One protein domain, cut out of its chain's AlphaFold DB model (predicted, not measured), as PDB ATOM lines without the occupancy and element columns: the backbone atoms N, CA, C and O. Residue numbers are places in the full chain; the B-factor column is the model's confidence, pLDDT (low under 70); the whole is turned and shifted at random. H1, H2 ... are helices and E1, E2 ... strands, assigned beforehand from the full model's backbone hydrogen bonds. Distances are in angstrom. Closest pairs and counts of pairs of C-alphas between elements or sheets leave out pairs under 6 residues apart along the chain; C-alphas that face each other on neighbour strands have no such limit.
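What this domain is: This is residues 4 to 109 of the 109 residues of an uncharacterized protein of Edaphobacter aggregans (UniProt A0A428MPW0). A small closed barrel of five strands stretches out on one side into a long hairpin, E1 and E2, whose tip, residues 45 to 50, sticks out. Two helices, H1 and H3, pack on the outside of the barrel away from that tip, and the short H2 leads into E1. The printed part has 106 residues with three named helices and five named strands, in the order H1 H2 E1 E2 E3 E4 E5 H3; the barrel is mixed, the class mixed, helices and strands. The whole is compact, with a radius of gyration of the C-alphas of 13.7 A, and spans 43 by 28 by 21 A, only just elongated.

Where its parts are: H1, residues 4 to 14, begins at C-alpha 4 at (19.326, -55.167, -46.323) and is 15.4 A long. H2 is residues 28 to 31. E1, residues 32 to 46, measures 34.0 A and bends by 101 degrees at residue 35; its C-alpha 46 is at (-2.127, -24.805, -39.403). E2, residues 49 to 62, measures 29.9 A and bends by 96 degrees at residue 59. E3 is residues 70 to 74, E4 residues 80 to 84, and E5 residues 93 to 99, 16.8 A long. H3, residues 102 to 107, ends at C-alpha 107 at (25.522, -32.116, -40.555).

How they stand to each other: H1 is on the barrel, outside it, at a height over the sheet of 9.4 A; it runs across the strands, at 80 degrees to E2 on the local plane. H1 and H3 touch, closest at the C-alphas of Gln 13 and Leu 102, 6.2 A, at a steep tilt of 47 degrees, the same way. H2 is on the barrel too; H2 and H3 are close but not clearly touching, with the C-alphas of Leu 28 and Phe 106 closest at 7.0 A. The five strands form a meander, each strand the antiparallel neighbour of the one before, and each two in succession form a hairpin. N 40 and O 55 of E1 and E2 are 2.8 A apart, N 73 and O 58 of E3 and E2 2.7 A, N 81 and O 72 of E4 and E3 2.7 A, and N 96 and O 82 of E5 and E4 2.8 A, each within hydrogen-bond range. E5 and E1, parallel, close the ring, with N 41 and O 93 at 2.8 A. H3 is on the barrel, outside it, at a height over the sheet of 7.5 A, and runs slantwise to the strands, at 36 degrees to E3 on the local plane. Every O i to N i+4 pair is within hydrogen-bond range in H1 and H3; H2 is too short for one.

The domain as a whole: The C-alphas farthest apart, those of Glu 16 and Asp 47, are 43.4 A apart. The printed part has no cut, and the link from H1 to H2, 13 residues, is long. The mean pLDDT of the printed part is 95.9, and no printed residue is under 70.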
ATOM      1  N   ASP A   4      18.090 -55.086 -45.541       97.62
ATOM      2  CA  ASP A   4      19.326 -55.167 -46.323       97.62
ATOM      3  C   ASP A   4      19.420 -54.052 -47.369       97.62
ATOM      4  O   ASP A   4      20.489 -53.467 -47.538       97.62
ATOM      5  N   GLU A   5      18.298 -53.676 -47.989       98.00
ATOM      6  CA  GLU A   5      18.232 -52.505 -48.874       98.00
ATOM      7  C   GLU A   5      18.580 -51.216 -48.120       98.00
ATOM      8  O   GLU A   5      19.359 -50.397 -48.612       98.00
ATOM      9  N   VAL A   6      18.060 -51.046 -46.898       98.12
ATOM     10  CA  VAL A   6      18.366 -49.873 -46.064       98.12
ATOM     11  C   VAL A   6      19.845 -49.842 -45.684       98.12
ATOM     12  O   VAL A   6      20.493 -48.805 -45.810       98.12
ATOM     13  N   ARG A   7      20.416 -50.978 -45.266       98.31
ATOM     14  CA  ARG A   7      21.851 -51.080 -44.950       98.31
ATOM     15  C   ARG A   7      22.723 -50.748 -46.156       98.31
ATOM     16  O   ARG A   7      23.715 -50.038 -46.002       98.31
ATOM     17  N   ALA A   8      22.366 -51.249 -47.337       97.94
ATOM     18  CA  ALA A   8      23.087 -50.961 -48.570       97.94
ATOM     19  C   ALA A   8      23.046 -49.464 -48.908       97.94
ATOM     20  O   ALA A   8      24.089 -48.878 -49.197       97.94
ATOM     21  N   LEU A   9      21.876 -48.828 -48.791       98.06
ATOM     22  CA  LEU A   9      21.715 -47.397 -49.049       98.06
ATOM     23  C   LEU A   9      22.518 -46.536 -48.061       98.06
ATOM     24  O   LEU A   9      23.234 -45.628 -48.481       98.06
ATOM     25  N   VAL A  10      22.442 -46.834 -46.759       97.88
ATOM     26  CA  VAL A  10      23.196 -46.108 -45.721       97.88
ATOM     27  C   VAL A  10      24.699 -46.210 -45.972       97.88
ATOM     28  O   VAL A  10      25.388 -45.197 -45.904       97.88
ATOM     29  N   ARG A  11      25.205 -47.401 -46.325       97.81
ATOM     30  CA  ARG A  11      26.619 -47.596 -46.692       97.81
ATOM     31  C   ARG A  11      27.007 -46.791 -47.928       97.81
ATOM     32  O   ARG A  11      28.044 -46.140 -47.919       97.81
ATOM     33  N   ALA A  12      26.180 -46.810 -48.971       97.38
ATOM     34  CA  ALA A  12      26.446 -46.056 -50.194       97.38
ATOM     35  C   ALA A  12      26.495 -44.540 -49.935       97.38
ATOM     36  O   ALA A  12      27.361 -43.852 -50.464       97.38
ATOM     37  N   GLN A  13      25.606 -44.020 -49.085       96.19
ATOM     38  CA  GLN A  13      25.545 -42.596 -48.738       96.19
ATOM     39  C   GLN A  13      26.665 -42.141 -47.783       96.19
ATOM     40  O   GLN A  13      26.953 -40.946 -47.712       96.19
ATOM     41  N   SER A  14      27.290 -43.059 -47.037       96.56
ATOM     42  CA  SER A  14      28.320 -42.730 -46.043       96.56
ATOM     43  C   SER A  14      29.754 -43.036 -46.470       96.56
ATOM     44  O   SER A  14      30.664 -42.519 -45.827       96.56
ATOM     45  N   ALA A  15      29.969 -43.826 -47.528       94.25
ATOM     46  CA  ALA A  15      31.266 -44.414 -47.887       94.25
ATOM     47  C   ALA A  15      32.453 -43.430 -47.875       94.25
ATOM     48  O   ALA A  15      33.512 -43.758 -47.348       94.25
ATOM     49  N   GLU A  16      32.270 -42.219 -48.401       95.25
ATOM     50  CA  GLU A  16      33.331 -41.200 -48.494       95.25
ATOM     51  C   GLU A  16      33.322 -40.195 -47.331       95.25
ATOM     52  O   GLU A  16      34.199 -39.344 -47.230       95.25
ATOM     53  N   ASN A  17      32.338 -40.292 -46.432       97.06
ATOM     54  CA  ASN A  17      32.039 -39.268 -45.431       97.06
ATOM     55  C   ASN A  17      32.127 -39.769 -43.982       97.06
ATOM     56  O   ASN A  17      31.791 -39.029 -43.061       97.06
ATOM     57  N   LEU A  18      32.571 -41.008 -43.747       97.06
ATOM     58  CA  LEU A  18      32.599 -41.625 -42.411       97.06
ATOM     59  C   LEU A  18      33.356 -40.797 -41.358       97.06
ATOM     60  O   LEU A  18      32.962 -40.780 -40.192       97.06
ATOM     61  N   SER A  19      34.410 -40.089 -41.769       97.88
ATOM     62  CA  SER A  19      35.251 -39.261 -40.899       97.88
ATOM     63  C   SER A  19      34.759 -37.818 -40.731       97.88
ATOM     64  O   SER A  19      35.332 -37.075 -39.927       97.88
ATOM     65  N   VAL A  20      33.707 -37.412 -41.452       98.12
ATOM     66  CA  VAL A  20      33.117 -36.072 -41.332       98.12
ATOM     67  C   VAL A  20      32.546 -35.896 -39.929       98.12
ATOM     68  O   VAL A  20      31.920 -36.803 -39.386       98.12
ATOM     69  N   THR A  21      32.777 -34.719 -39.349       97.69
ATOM     70  CA  THR A  21      32.367 -34.358 -37.987       97.69
ATOM     71  C   THR A  21      31.280 -33.280 -38.032       97.69
ATOM     72  O   THR A  21      31.422 -32.328 -38.799       97.69
ATOM     73  N   ASN A  22      30.209 -33.414 -37.242       95.94
ATOM     74  CA  ASN A  22      29.141 -32.404 -37.150       95.94
ATOM     75  C   ASN A  22      29.430 -31.327 -36.079       95.94
ATOM     76  O   ASN A  22      30.470 -31.345 -35.411       95.94
ATOM     77  N   ALA A  23      28.494 -30.391 -35.881       94.06
ATOM     78  CA  ALA A  23      28.614 -29.322 -34.882       94.06
ATOM     79  C   ALA A  23      28.723 -29.854 -33.438       94.06
ATOM     80  O   ALA A  23      29.401 -29.253 -32.602       94.06
ATOM     81  N   HIS A  24      28.133 -31.019 -33.164       93.31
ATOM     82  CA  HIS A  24      28.205 -31.708 -31.873       93.31
ATOM     83  C   HIS A  24      29.466 -32.568 -31.693       93.31
ATOM     84  O   HIS A  24      29.591 -33.297 -30.709       93.31
ATOM     85  N   ARG A  25      30.451 -32.432 -32.594       94.81
ATOM     86  CA  ARG A  25      31.780 -33.064 -32.518       94.81
ATOM     87  C   ARG A  25      31.760 -34.596 -32.550       94.81
ATOM     88  O   ARG A  25      32.719 -35.222 -32.097       94.81
ATOM     89  N   ILE A  26      30.716 -35.197 -33.114       95.81
ATOM     90  CA  ILE A  26      30.683 -36.635 -33.410       95.81
ATOM     91  C   ILE A  26      31.020 -36.868 -34.877       95.81
ATOM     92  O   ILE A  26      30.742 -36.013 -35.716       95.81
ATOM     93  N   LYS A  27      31.618 -38.018 -35.191       97.38
ATOM     94  CA  LYS A  27      31.860 -38.454 -36.572       97.38
ATOM     95  C   LYS A  27      30.665 -39.223 -37.127       97.38
ATOM     96  O   LYS A  27      29.967 -39.900 -36.371       97.38
ATOM     97  N   LEU A  28      30.474 -39.209 -38.446       97.75
ATOM     98  CA  LEU A  28      29.383 -39.950 -39.088       97.75
ATOM     99  C   LEU A  28      29.435 -41.452 -38.769       97.75
ATOM    100  O   LEU A  28      28.403 -42.052 -38.478       97.75
ATOM    101  N   GLU A  29      30.627 -42.055 -38.748       97.44
ATOM    102  CA  GLU A  29      30.808 -43.467 -38.375       97.44
ATOM    103  C   GLU A  29      30.296 -43.806 -36.965       97.44
ATOM    104  O   GLU A  29      29.852 -44.924 -36.727       97.44
ATOM    105  N   GLN A  30      30.327 -42.837 -36.043       96.81
ATOM    106  CA  GLN A  30      29.853 -43.003 -34.668       96.81
ATOM    107  C   GLN A  30      28.335 -42.841 -34.566       96.81
ATOM    108  O   GLN A  30      27.725 -43.372 -33.642       96.81
ATOM    109  N   ALA A  31      27.737 -42.097 -35.499       97.31
ATOM    110  CA  ALA A  31      26.307 -41.835 -35.513       97.31
ATOM    111  C   ALA A  31      25.504 -42.972 -36.157       97.31
ATOM    112  O   ALA A  31      24.347 -43.177 -35.800       97.31
ATOM    113  N   ILE A  32      26.072 -43.697 -37.127       97.75
ATOM    114  CA  ILE A  32      25.365 -44.762 -37.854       97.75
ATOM    115  C   ILE A  32      25.089 -45.956 -36.931       97.75
ATOM    116  O   ILE A  32      25.983 -46.462 -36.259       97.75
ATOM    117  N   ILE A  33      23.854 -46.463 -36.960       97.38
ATOM    118  CA  ILE A  33      23.437 -47.644 -36.190       97.38
ATOM    119  C   ILE A  33      22.871 -48.744 -37.093       97.38
ATOM    120  O   ILE A  33      22.655 -48.548 -38.289       97.38
ATOM    121  N   SER A  34      22.588 -49.922 -36.520       97.06
ATOM    122  CA  SER A  34      21.800 -50.932 -37.235       97.06
ATOM    123  C   SER A  34      20.384 -50.401 -37.482       97.06
ATOM    124  O   SER A  34      19.726 -50.022 -36.510       97.06
ATOM    125  N   PRO A  35      19.885 -50.412 -38.734       98.25
ATOM    126  CA  PRO A  35      18.568 -49.874 -39.019       98.25
ATOM    127  C   PRO A  35      17.449 -50.624 -38.300       98.25
ATOM    128  O   PRO A  35      17.483 -51.851 -38.195       98.25
ATOM    129  N   GLN A  36      16.439 -49.881 -37.859       97.75
ATOM    130  CA  GLN A  36      15.202 -50.416 -37.285       97.75
ATOM    131  C   GLN A  36      14.020 -49.530 -37.669       97.75
ATOM    132  O   GLN A  36      14.187 -48.331 -37.886       97.75
ATOM    133  N   THR A  37      12.825 -50.100 -37.766       97.88
ATOM    134  CA  THR A  37      11.613 -49.321 -38.027       97.88
ATOM    135  C   THR A  37      11.128 -48.653 -36.748       97.88
ATOM    136  O   THR A  37      11.089 -49.270 -35.685       97.88
ATOM    137  N   ILE A  38      10.745 -47.383 -36.847       97.88
ATOM    138  CA  ILE A  38      10.170 -46.611 -35.746       97.88
ATOM    139  C   ILE A  38       8.958 -45.816 -36.228       97.88
ATOM    140  O   ILE A  38       8.834 -45.509 -37.415       97.88
ATOM    141  N   SER A  39       8.096 -45.440 -35.286       97.94
ATOM    142  CA  SER A  39       7.045 -44.449 -35.512       97.94
ATOM    143  C   SER A  39       7.496 -43.077 -35.007       97.94
ATOM    144  O   SER A  39       8.141 -42.967 -33.964       97.94
ATOM    145  N   LEU A  40       7.153 -42.036 -35.759       97.81
ATOM    146  CA  LEU A  40       7.487 -40.633 -35.521       97.81
ATOM    147  C   LEU A  40       6.214 -39.793 -35.557       97.81
ATOM    148  O   LEU A  40       5.283 -40.125 -36.284       97.81
ATOM    149  N   ILE A  41       6.199 -38.664 -34.858       98.06
ATOM    150  CA  ILE A  41       5.179 -37.629 -35.033       98.06
ATOM    151  C   ILE A  41       5.703 -36.588 -36.026       98.06
ATOM    152  O   ILE A  41       6.726 -35.945 -35.799       98.06
ATOM    153  N   PHE A  42       4.972 -36.384 -37.116       96.94
ATOM    154  CA  PHE A  42       5.085 -35.208 -37.965       96.94
ATOM    155  C   PHE A  42       4.091 -34.157 -37.483       96.94
ATOM    156  O   PHE A  42       2.878 -34.290 -37.666       96.94
ATOM    157  N   ARG A  43       4.628 -33.127 -36.829       95.75
ATOM    158  CA  ARG A  43       3.859 -32.037 -36.243       95.75
ATOM    159  C   ARG A  43       3.827 -30.852 -37.197       95.75
ATOM    160  O   ARG A  43       4.863 -30.358 -37.626       95.75
ATOM    161  N   THR A  44       2.627 -30.374 -37.494       94.38
ATOM    162  CA  THR A  44       2.395 -29.178 -38.311       94.38
ATOM    163  C   THR A  44       1.567 -28.168 -37.531       94.38
ATOM    164  O   THR A  44       0.776 -28.543 -36.665       94.38
ATOM    165  N   VAL A  45       1.749 -26.881 -37.826       92.38
ATOM    166  CA  VAL A  45       0.905 -25.808 -37.295       92.38
ATOM    167  C   VAL A  45       0.120 -25.220 -38.455       92.38
ATOM    168  O   VAL A  45       0.707 -24.678 -39.388       92.38
ATOM    169  N   VAL A  46      -1.202 -25.347 -38.402       91.94
ATOM    170  CA  VAL A  46      -2.127 -24.805 -39.403       91.94
ATOM    171  C   VAL A  46      -3.134 -23.938 -38.661       91.94
ATOM    172  O   VAL A  46      -3.745 -24.399 -37.697       91.94
ATOM    173  N   ASP A  47      -3.255 -22.671 -39.052       92.94
ATOM    174  CA  ASP A  47      -4.150 -21.686 -38.423       92.94
ATOM    175  C   ASP A  47      -3.995 -21.595 -36.891       92.94
ATOM    176  O   ASP A  47      -4.965 -21.548 -36.134       92.94
ATOM    177  N   GLY A  48      -2.745 -21.633 -36.414       92.69
ATOM    178  CA  GLY A  48      -2.411 -21.576 -34.985       92.69
ATOM    179  C   GLY A  48      -2.736 -22.850 -34.198       92.69
ATOM    180  O   GLY A  48      -2.572 -22.872 -32.980       92.69
ATOM    181  N   ARG A  49      -3.180 -23.922 -34.865       92.81
ATOM    182  CA  ARG A  49      -3.479 -25.216 -34.243       92.81
ATOM    183  C   ARG A  49      -2.426 -26.247 -34.601       92.81
ATOM    184  O   ARG A  49      -2.035 -26.387 -35.759       92.81
ATOM    185  N   VAL A  50      -2.004 -26.997 -33.590       92.69
ATOM    186  CA  VAL A  50      -1.105 -28.137 -33.752       92.69
ATOM    187  C   VAL A  50      -1.886 -29.314 -34.332       92.69
ATOM    188  O   VAL A  50      -2.949 -29.676 -33.826       92.69
ATOM    189  N   LYS A  51      -1.341 -29.920 -35.386       94.94
ATOM    190  CA  LYS A  51      -1.817 -31.173 -35.961       94.94
ATOM    191  C   LYS A  51      -0.663 -32.159 -36.048       94.94
ATOM    192  O   LYS A  51       0.331 -31.897 -36.728       94.94
ATOM    193  N   ASP A  52      -0.867 -33.308 -35.422       95.75
ATOM    194  CA  ASP A  52       0.090 -34.406 -35.409       95.75
ATOM    195  C   ASP A  52      -0.362 -35.519 -36.349       95.75
ATOM    196  O   ASP A  52      -1.531 -35.912 -36.375       95.75
ATOM    197  N   GLN A  53       0.591 -36.045 -37.109       96.06
ATOM    198  CA  GLN A  53       0.437 -37.253 -37.898       96.06
ATOM    199  C   GLN A  53       1.520 -38.248 -37.499       96.06
ATOM    200  O   GLN A  53       2.697 -37.903 -37.487       96.06
ATOM    201  N   THR A  54       1.146 -39.499 -37.241       97.19
ATOM    202  CA  THR A  54       2.138 -40.563 -37.066       97.19
ATOM    203  C   THR A  54       2.645 -41.039 -38.426       97.19
ATOM    204  O   THR A  54       1.850 -41.342 -39.318       97.19
ATOM    205  N   LEU A  55       3.964 -41.117 -38.581       96.75
ATOM    206  CA  LEU A  55       4.658 -41.661 -39.747       96.75
ATOM    207  C   LEU A  55       5.536 -42.834 -39.325       96.75
ATOM    208  O   LEU A  55       6.081 -42.827 -38.224       96.75
ATOM    209  N   ASN A  56       5.732 -43.799 -40.219       97.56
ATOM    210  CA  ASN A  56       6.759 -44.820 -40.054       97.56
ATOM    211  C   ASN A  56       8.014 -44.425 -40.835       97.56
ATOM    212  O   ASN A  56       7.936 -43.815 -41.904       97.56
ATOM    213  N   ALA A  57       9.177 -44.745 -40.280       98.25
ATOM    214  CA  ALA A  57      10.469 -44.486 -40.894       98.25
ATOM    215  C   ALA A  57      11.507 -45.498 -40.402       98.25
ATOM    216  O   ALA A  57      11.308 -46.199 -39.409       98.25
ATOM    217  N   TRP A  58      12.645 -45.539 -41.082       98.62
ATOM    218  CA  TRP A  58      13.824 -46.252 -40.615       98.62
ATOM    219  C   TRP A  58      14.661 -45.336 -39.736       98.62
ATOM    220  O   TRP A  58      15.082 -44.280 -40.188       98.62
ATOM    221  N   LEU A  59      14.948 -45.736 -38.506       98.44
ATOM    222  CA  LEU A  59      16.006 -45.142 -37.702       98.44
ATOM    223  C   LEU A  59      17.343 -45.711 -38.175       98.44
ATOM    224  O   LEU A  59      17.529 -46.925 -38.131       98.44
ATOM    225  N   VAL A  60      18.249 -44.852 -38.637       98.44
ATOM    226  CA  VAL A  60      19.526 -45.256 -39.260       98.44
ATOM    227  C   VAL A  60      20.748 -44.628 -38.597       98.44
ATOM    228  O   VAL A  60      21.868 -45.088 -38.815       98.44
ATOM    229  N   GLY A  61      20.547 -43.613 -37.761       97.62
ATOM    230  CA  GLY A  61      21.608 -43.040 -36.950       97.62
ATOM    231  C   GLY A  61      21.088 -42.343 -35.702       97.62
ATOM    232  O   GLY A  61      19.894 -42.075 -35.573       97.62
ATOM    233  N   GLN A  62      21.987 -42.053 -34.776       96.75
ATOM    234  CA  GLN A  62      21.697 -41.325 -33.551       96.75
ATOM    235  C   GLN A  62      22.944 -40.636 -33.018       96.75
ATOM    236  O   GLN A  62      24.062 -41.098 -33.226       96.75
ATOM    237  N   GLU A  63      22.739 -39.571 -32.260       93.75
ATOM    238  CA  GLU A  63      23.794 -39.013 -31.429       93.75
ATOM    239  C   GLU A  63      24.090 -39.898 -30.215       93.75
ATOM    240  O   GLU A  63      23.283 -40.740 -29.814       93.75
ATOM    241  N   GLY A  64      25.266 -39.695 -29.618       83.69
ATOM    242  CA  GLY A  64      25.745 -40.488 -28.483       83.69
ATOM    243  C   GLY A  64      24.971 -40.279 -27.176       83.69
ATOM    244  O   GLY A  64      25.200 -41.025 -26.225       83.69
ATOM    245  N   THR A  65      24.068 -39.296 -27.104       86.44
ATOM    246  CA  THR A  65      23.211 -39.062 -25.934       86.44
ATOM    247  C   THR A  65      21.804 -39.618 -26.150       86.44
ATOM    248  O   THR A  65      21.293 -39.709 -27.271       86.44
ATOM    249  N   ALA A  66      21.150 -40.008 -25.051       81.12
ATOM    250  CA  ALA A  66      19.804 -40.577 -25.100       81.12
ATOM    251  C   ALA A  66      18.790 -39.594 -25.716       81.12
ATOM    252  O   ALA A  66      17.977 -39.985 -26.556       81.12
ATOM    253  N   ASP A  67      18.904 -38.319 -25.353       86.88
ATOM    254  CA  ASP A  67      18.065 -37.198 -25.785       86.88
ATOM    255  C   ASP A  67      18.506 -36.536 -27.099       86.88
ATOM    256  O   ASP A  67      17.750 -35.744 -27.661       86.88
ATOM    257  N   GLY A  68      19.692 -36.882 -27.605       92.50
ATOM    258  CA  GLY A  68      20.249 -36.304 -28.823       92.50
ATOM    259  C   GLY A  68      19.450 -36.656 -30.074       92.50
ATOM    260  O   GLY A  68      18.574 -37.536 -30.070       92.50
ATOM    261  N   TYR A  69      19.772 -35.985 -31.175       96.81
ATOM    262  CA  TYR A  69      19.069 -36.168 -32.436       96.81
ATOM    263  C   TYR A  69      19.167 -37.602 -32.957       96.81
ATOM    264  O   TYR A  69      20.114 -38.356 -32.709       96.81
ATOM    265  N   LYS A  70      18.131 -37.995 -33.691       98.00
ATOM    266  CA  LYS A  70      18.007 -39.293 -34.345       98.00
ATOM    267  C   LYS A  70      17.910 -39.066 -35.848       98.00
ATOM    268  O   LYS A  70      17.072 -38.287 -36.295       98.00
ATOM    269  N   ILE A  71      18.746 -39.747 -36.626       98.38
ATOM    270  CA  ILE A  71      18.694 -39.700 -38.087       98.38
ATOM    271  C   ILE A  71      17.738 -40.779 -38.569       98.38
ATOM    272  O   ILE A  71      17.953 -41.974 -38.346       98.38
ATOM    273  N   VAL A  72      16.694 -40.352 -39.263       98.56
ATOM    274  CA  VAL A  72      15.665 -41.225 -39.819       98.56
ATOM    275  C   VAL A  72      15.719 -41.221 -41.341       98.56
ATOM    276  O   VAL A  72      16.293 -40.328 -41.949       98.56
ATOM    277  N   MET A  73      15.125 -42.217 -41.979       98.44
ATOM    278  CA  MET A  73      15.037 -42.343 -43.427       98.44
ATOM    279  C   MET A  73      13.615 -42.750 -43.796       98.44
ATOM    280  O   MET A  73      13.035 -43.643 -43.173       98.44
ATOM    281  N   ARG A  74      13.035 -42.091 -44.803       97.25
ATOM    282  CA  ARG A  74      11.692 -42.429 -45.294       97.25
ATOM    283  C   ARG A  74      11.634 -43.879 -45.772       97.25
ATOM    284  O   ARG A  74      12.628 -44.438 -46.226       97.25
ATOM    285  N   GLU A  75      10.447 -44.476 -45.722       96.44
ATOM    286  CA  GLU A  75      10.229 -45.868 -46.150       96.44
ATOM    287  C   GLU A  75      10.549 -46.124 -47.631       96.44
ATOM    288  O   GLU A  75      10.780 -47.274 -48.006       96.44
ATOM    289  N   ASP A  76      10.570 -45.068 -48.454       95.00
ATOM    290  CA  ASP A  76      10.936 -45.094 -49.873       95.00
ATOM    291  C   ASP A  76      12.437 -44.859 -50.135       95.00
ATOM    292  O   ASP A  76      12.867 -44.917 -51.285       95.00
ATOM    293  N   GLY A  77      13.225 -44.572 -49.091       94.94
ATOM    294  CA  GLY A  77      14.672 -44.358 -49.168       94.94
ATOM    295  C   GLY A  77      15.104 -43.050 -49.830       94.94
ATOM    296  O   GLY A  77      16.299 -42.839 -50.026       94.94
ATOM    297  N   LYS A  78      14.170 -42.157 -50.186       95.25
ATOM    298  CA  LYS A  78      14.487 -40.948 -50.970       95.25
ATOM    299  C   LYS A  78      14.995 -39.780 -50.137       95.25
ATOM    300  O   LYS A  78      15.615 -38.873 -50.682       95.25
ATOM    301  N   GLN A  79      14.670 -39.753 -48.850       97.56
ATOM    302  CA  GLN A  79      15.033 -38.658 -47.954       97.56
ATOM    303  C   GLN A  79      15.447 -39.188 -46.591       97.56
ATOM    304  O   GLN A  79      14.907 -40.184 -46.097       97.56
ATOM    305  N   PHE A  80      16.357 -38.446 -45.977       98.31
ATOM    306  CA  PHE A  80      16.762 -38.612 -44.589       98.31
ATOM    307  C   PHE A  80      16.156 -37.488 -43.765       98.31
ATOM    308  O   PHE A  80      15.812 -36.446 -44.304       98.31
ATOM    309  N   GLY A  81      15.976 -37.678 -42.474       97.88
ATOM    310  CA  GLY A  81      15.370 -36.695 -41.595       97.88
ATOM    311  C   GLY A  81      16.050 -36.674 -40.246       97.88
ATOM    312  O   GLY A  81      16.809 -37.583 -39.913       97.88
ATOM    313  N   LEU A  82      15.740 -35.645 -39.470       97.75
ATOM    314  CA  LEU A  82      16.099 -35.584 -38.060       97.75
ATOM    315  C   LEU A  82      14.852 -35.686 -37.205       97.75
ATOM    316  O   LEU A  82      13.837 -35.060 -37.504       97.75
ATOM    317  N   ALA A  83      14.946 -36.458 -36.133       97.88
ATOM    318  CA  ALA A  83      13.930 -36.547 -35.107       97.88
ATOM    319  C   ALA A  83      14.530 -36.228 -33.733       97.88
ATOM    320  O   ALA A  83      15.692 -36.530 -33.467       97.88
ATOM    321  N   SER A  84      13.731 -35.612 -32.866       96.31
ATOM    322  CA  SER A  84      14.099 -35.259 -31.488       96.31
ATOM    323  C   SER A  84      13.090 -35.834 -30.497       96.31
ATOM    324  O   SER A  84      12.010 -36.275 -30.890       96.31
ATOM    325  N   VAL A  85      13.420 -35.818 -29.207       94.31
ATOM    326  CA  VAL A  85      12.550 -36.351 -28.145       94.31
ATOM    327  C   VAL A  85      11.227 -35.595 -27.963       94.31
ATOM    328  O   VAL A  85      10.308 -36.145 -27.367       94.31
ATOM    329  N   GLY A  86      11.093 -34.383 -28.509       92.38
ATOM    330  CA  GLY A  86       9.861 -33.601 -28.395       92.38
ATOM    331  C   GLY A  86       9.580 -33.110 -26.975       92.38
ATOM    332  O   GLY A  86      10.496 -32.820 -26.206       92.38
ATOM    333  N   PHE A  87       8.295 -32.985 -26.640       90.56
ATOM    334  CA  PHE A  87       7.827 -32.603 -25.308       90.56
ATOM    335  C   PHE A  87       7.578 -33.834 -24.418       90.56
ATOM    336  O   PHE A  87       7.306 -34.914 -24.934       90.56
ATOM    337  N   PRO A  88       7.557 -33.686 -23.077       90.12
ATOM    338  CA  PRO A  88       7.425 -34.812 -22.142       90.12
ATOM    339  C   PRO A  88       6.207 -35.734 -22.331       90.12
ATOM    340  O   PRO A  88       6.208 -36.856 -21.831       90.12
ATOM    341  N   HIS A  89       5.153 -35.271 -23.007       91.25
ATOM    342  CA  HIS A  89       3.932 -36.047 -23.255       91.25
ATOM    343  C   HIS A  89       3.846 -36.632 -24.672       91.25
ATOM    344  O   HIS A  89       2.874 -37.325 -24.986       91.25
ATOM    345  N   ASP A  90       4.839 -36.368 -25.525       93.50
ATOM    346  CA  ASP A  90       4.892 -36.932 -26.868       93.50
ATOM    347  C   ASP A  90       5.201 -38.438 -26.785       93.50
ATOM    348  O   ASP A  90       6.129 -38.882 -26.113       93.50
ATOM    349  N   LYS A  91       4.383 -39.255 -27.458       92.69
ATOM    350  CA  LYS A  91       4.491 -40.731 -27.417       92.69
ATOM    351  C   LYS A  91       5.579 -41.289 -28.336       92.69
ATOM    352  O   LYS A  91       5.942 -42.458 -28.229       92.69
ATOM    353  N   HIS A  92       6.046 -40.467 -29.269       96.75
ATOM    354  CA  HIS A  92       7.039 -40.797 -30.279       96.75
ATOM    355  C   HIS A  92       7.972 -39.602 -30.467       96.75
ATOM    356  O   HIS A  92       7.623 -38.478 -30.111       96.75
ATOM    357  N   LEU A  93       9.126 -39.840 -31.088       96.88
ATOM    358  CA  LEU A  93      10.023 -38.758 -31.482       96.88
ATOM    359  C   LEU A  93       9.322 -37.819 -32.474       96.88
ATOM    360  O   LEU A  93       8.552 -38.265 -33.330       96.88
ATOM    361  N   ILE A  94       9.630 -36.529 -32.391       97.56
ATOM    362  CA  ILE A  94       9.116 -35.504 -33.300       97.56
ATOM    363  C   ILE A  94      10.066 -35.362 -34.480       97.56
ATOM    364  O   ILE A  94      11.249 -35.071 -34.290       97.56
ATOM    365  N   LEU A  95       9.545 -35.516 -35.695       97.88
ATOM    366  CA  LEU A  95      10.267 -35.185 -36.917       97.88
ATOM    367  C   LEU A  95      10.501 -33.669 -36.976       97.88
ATOM    368  O   LEU A  95       9.555 -32.885 -37.013       97.88
ATOM    369  N   VAL A  96      11.769 -33.277 -37.026       96.12
ATOM    370  CA  VAL A  96      12.231 -31.886 -37.104       96.12
ATOM    371  C   VAL A  96      12.268 -31.407 -38.554       96.12
ATOM    372  O   VAL A  96      11.894 -30.276 -38.847       96.12
ATOM    373  N   GLY A  97      12.688 -32.272 -39.479       96.69
ATOM    374  CA  GLY A  97      12.763 -31.933 -40.896       96.69
ATOM    375  C   GLY A  97      13.297 -33.070 -41.759       96.69
ATOM    376  O   GLY A  97      13.927 -34.002 -41.255       96.69
ATOM    377  N   TRP A  98      13.035 -32.970 -43.063       97.69
ATOM    378  CA  TRP A  98      13.586 -33.848 -44.096       97.69
ATOM    379  C   TRP A  98      14.720 -33.149 -44.852       97.69
ATOM    380  O   TRP A  98      14.662 -31.955 -45.132       97.69
ATOM    381  N   TYR A  99      15.702 -33.939 -45.253       97.88
ATOM    382  CA  TYR A  99      16.928 -33.576 -45.941       97.88
ATOM    383  C   TYR A  99      17.149 -34.521 -47.130       97.88
ATOM    384  O   TYR A  99      16.615 -35.634 -47.185       97.88
ATOM    385  N   SER A 100      17.935 -34.076 -48.108       94.69
ATOM    386  CA  SER A 100      18.154 -34.805 -49.364       94.69
ATOM    387  C   SER A 100      19.100 -36.003 -49.238       94.69
ATOM    388  O   SER A 100      19.054 -36.893 -50.079       94.69
ATOM    389  N   SER A 101      19.951 -36.044 -48.210       96.88
ATOM    390  CA  SER A 101      20.962 -37.093 -48.021       96.88
ATOM    391  C   SER A 101      21.249 -37.376 -46.547       96.88
ATOM    392  O   SER A 101      20.987 -36.536 -45.676       96.88
ATOM    393  N   LEU A 102      21.861 -38.535 -46.283       97.75
ATOM    394  CA  LEU A 102      22.344 -38.913 -44.953       97.75
ATOM    395  C   LEU A 102      23.316 -37.866 -44.405       97.75
ATOM    396  O   LEU A 102      23.174 -37.436 -43.265       97.75
ATOM    397  N   LEU A 103      24.263 -37.421 -45.237       97.81
ATOM    398  CA  LEU A 103      25.269 -36.439 -44.842       97.81
ATOM    399  C   LEU A 103      24.631 -35.099 -44.464       97.81
ATOM    400  O   LEU A 103      24.979 -34.527 -43.437       97.81
ATOM    401  N   SER A 104      23.673 -34.611 -45.256       97.75
ATOM    402  CA  SER A 104      22.989 -33.351 -44.944       97.75
ATOM    403  C   SER A 104      22.172 -33.424 -43.654       97.75
ATOM    404  O   SER A 104      22.182 -32.465 -42.893       97.75
ATOM    405  N   ALA A 105      21.509 -34.555 -43.380       98.06
ATOM    406  CA  ALA A 105      20.825 -34.750 -42.104       98.06
ATOM    407  C   ALA A 105      21.837 -34.800 -40.950       98.06
ATOM    408  O   ALA A 105      21.635 -34.148 -39.936       98.06
ATOM    409  N   PHE A 106      22.953 -35.513 -41.127       97.94
ATOM    410  CA  PHE A 106      24.003 -35.629 -40.119       97.94
ATOM    411  C   PHE A 106      24.645 -34.279 -39.759       97.94
ATOM    412  O   PHE A 106      24.859 -33.988 -38.587       97.94
ATOM    413  N   LEU A 107      24.932 -33.444 -40.757       97.12
ATOM    414  CA  LEU A 107      25.522 -32.116 -40.555       97.12
ATOM    415  C   LEU A 107      24.543 -31.096 -39.957       97.12
ATOM    416  O   LEU A 107      24.993 -30.071 -39.452       97.12
ATOM    417  N   ALA A 108      23.236 -31.353 -40.047       96.06
ATOM    418  CA  ALA A 108      22.190 -30.499 -39.490       96.06
ATOM    419  C   ALA A 108      21.812 -30.849 -38.040       96.06
ATOM    420  O   ALA A 108      20.950 -30.174 -37.477       96.06
ATOM    421  N   MET A 109      22.407 -31.908 -37.476       91.19
ATOM    422  CA  MET A 109      22.355 -32.193 -36.038       91.19
ATOM    423  C   MET A 109      23.200 -31.170 -35.294       91.19
ATOM    424  O   MET A 109      22.617 -30.519 -34.406       91.19
TER     425      MET A 109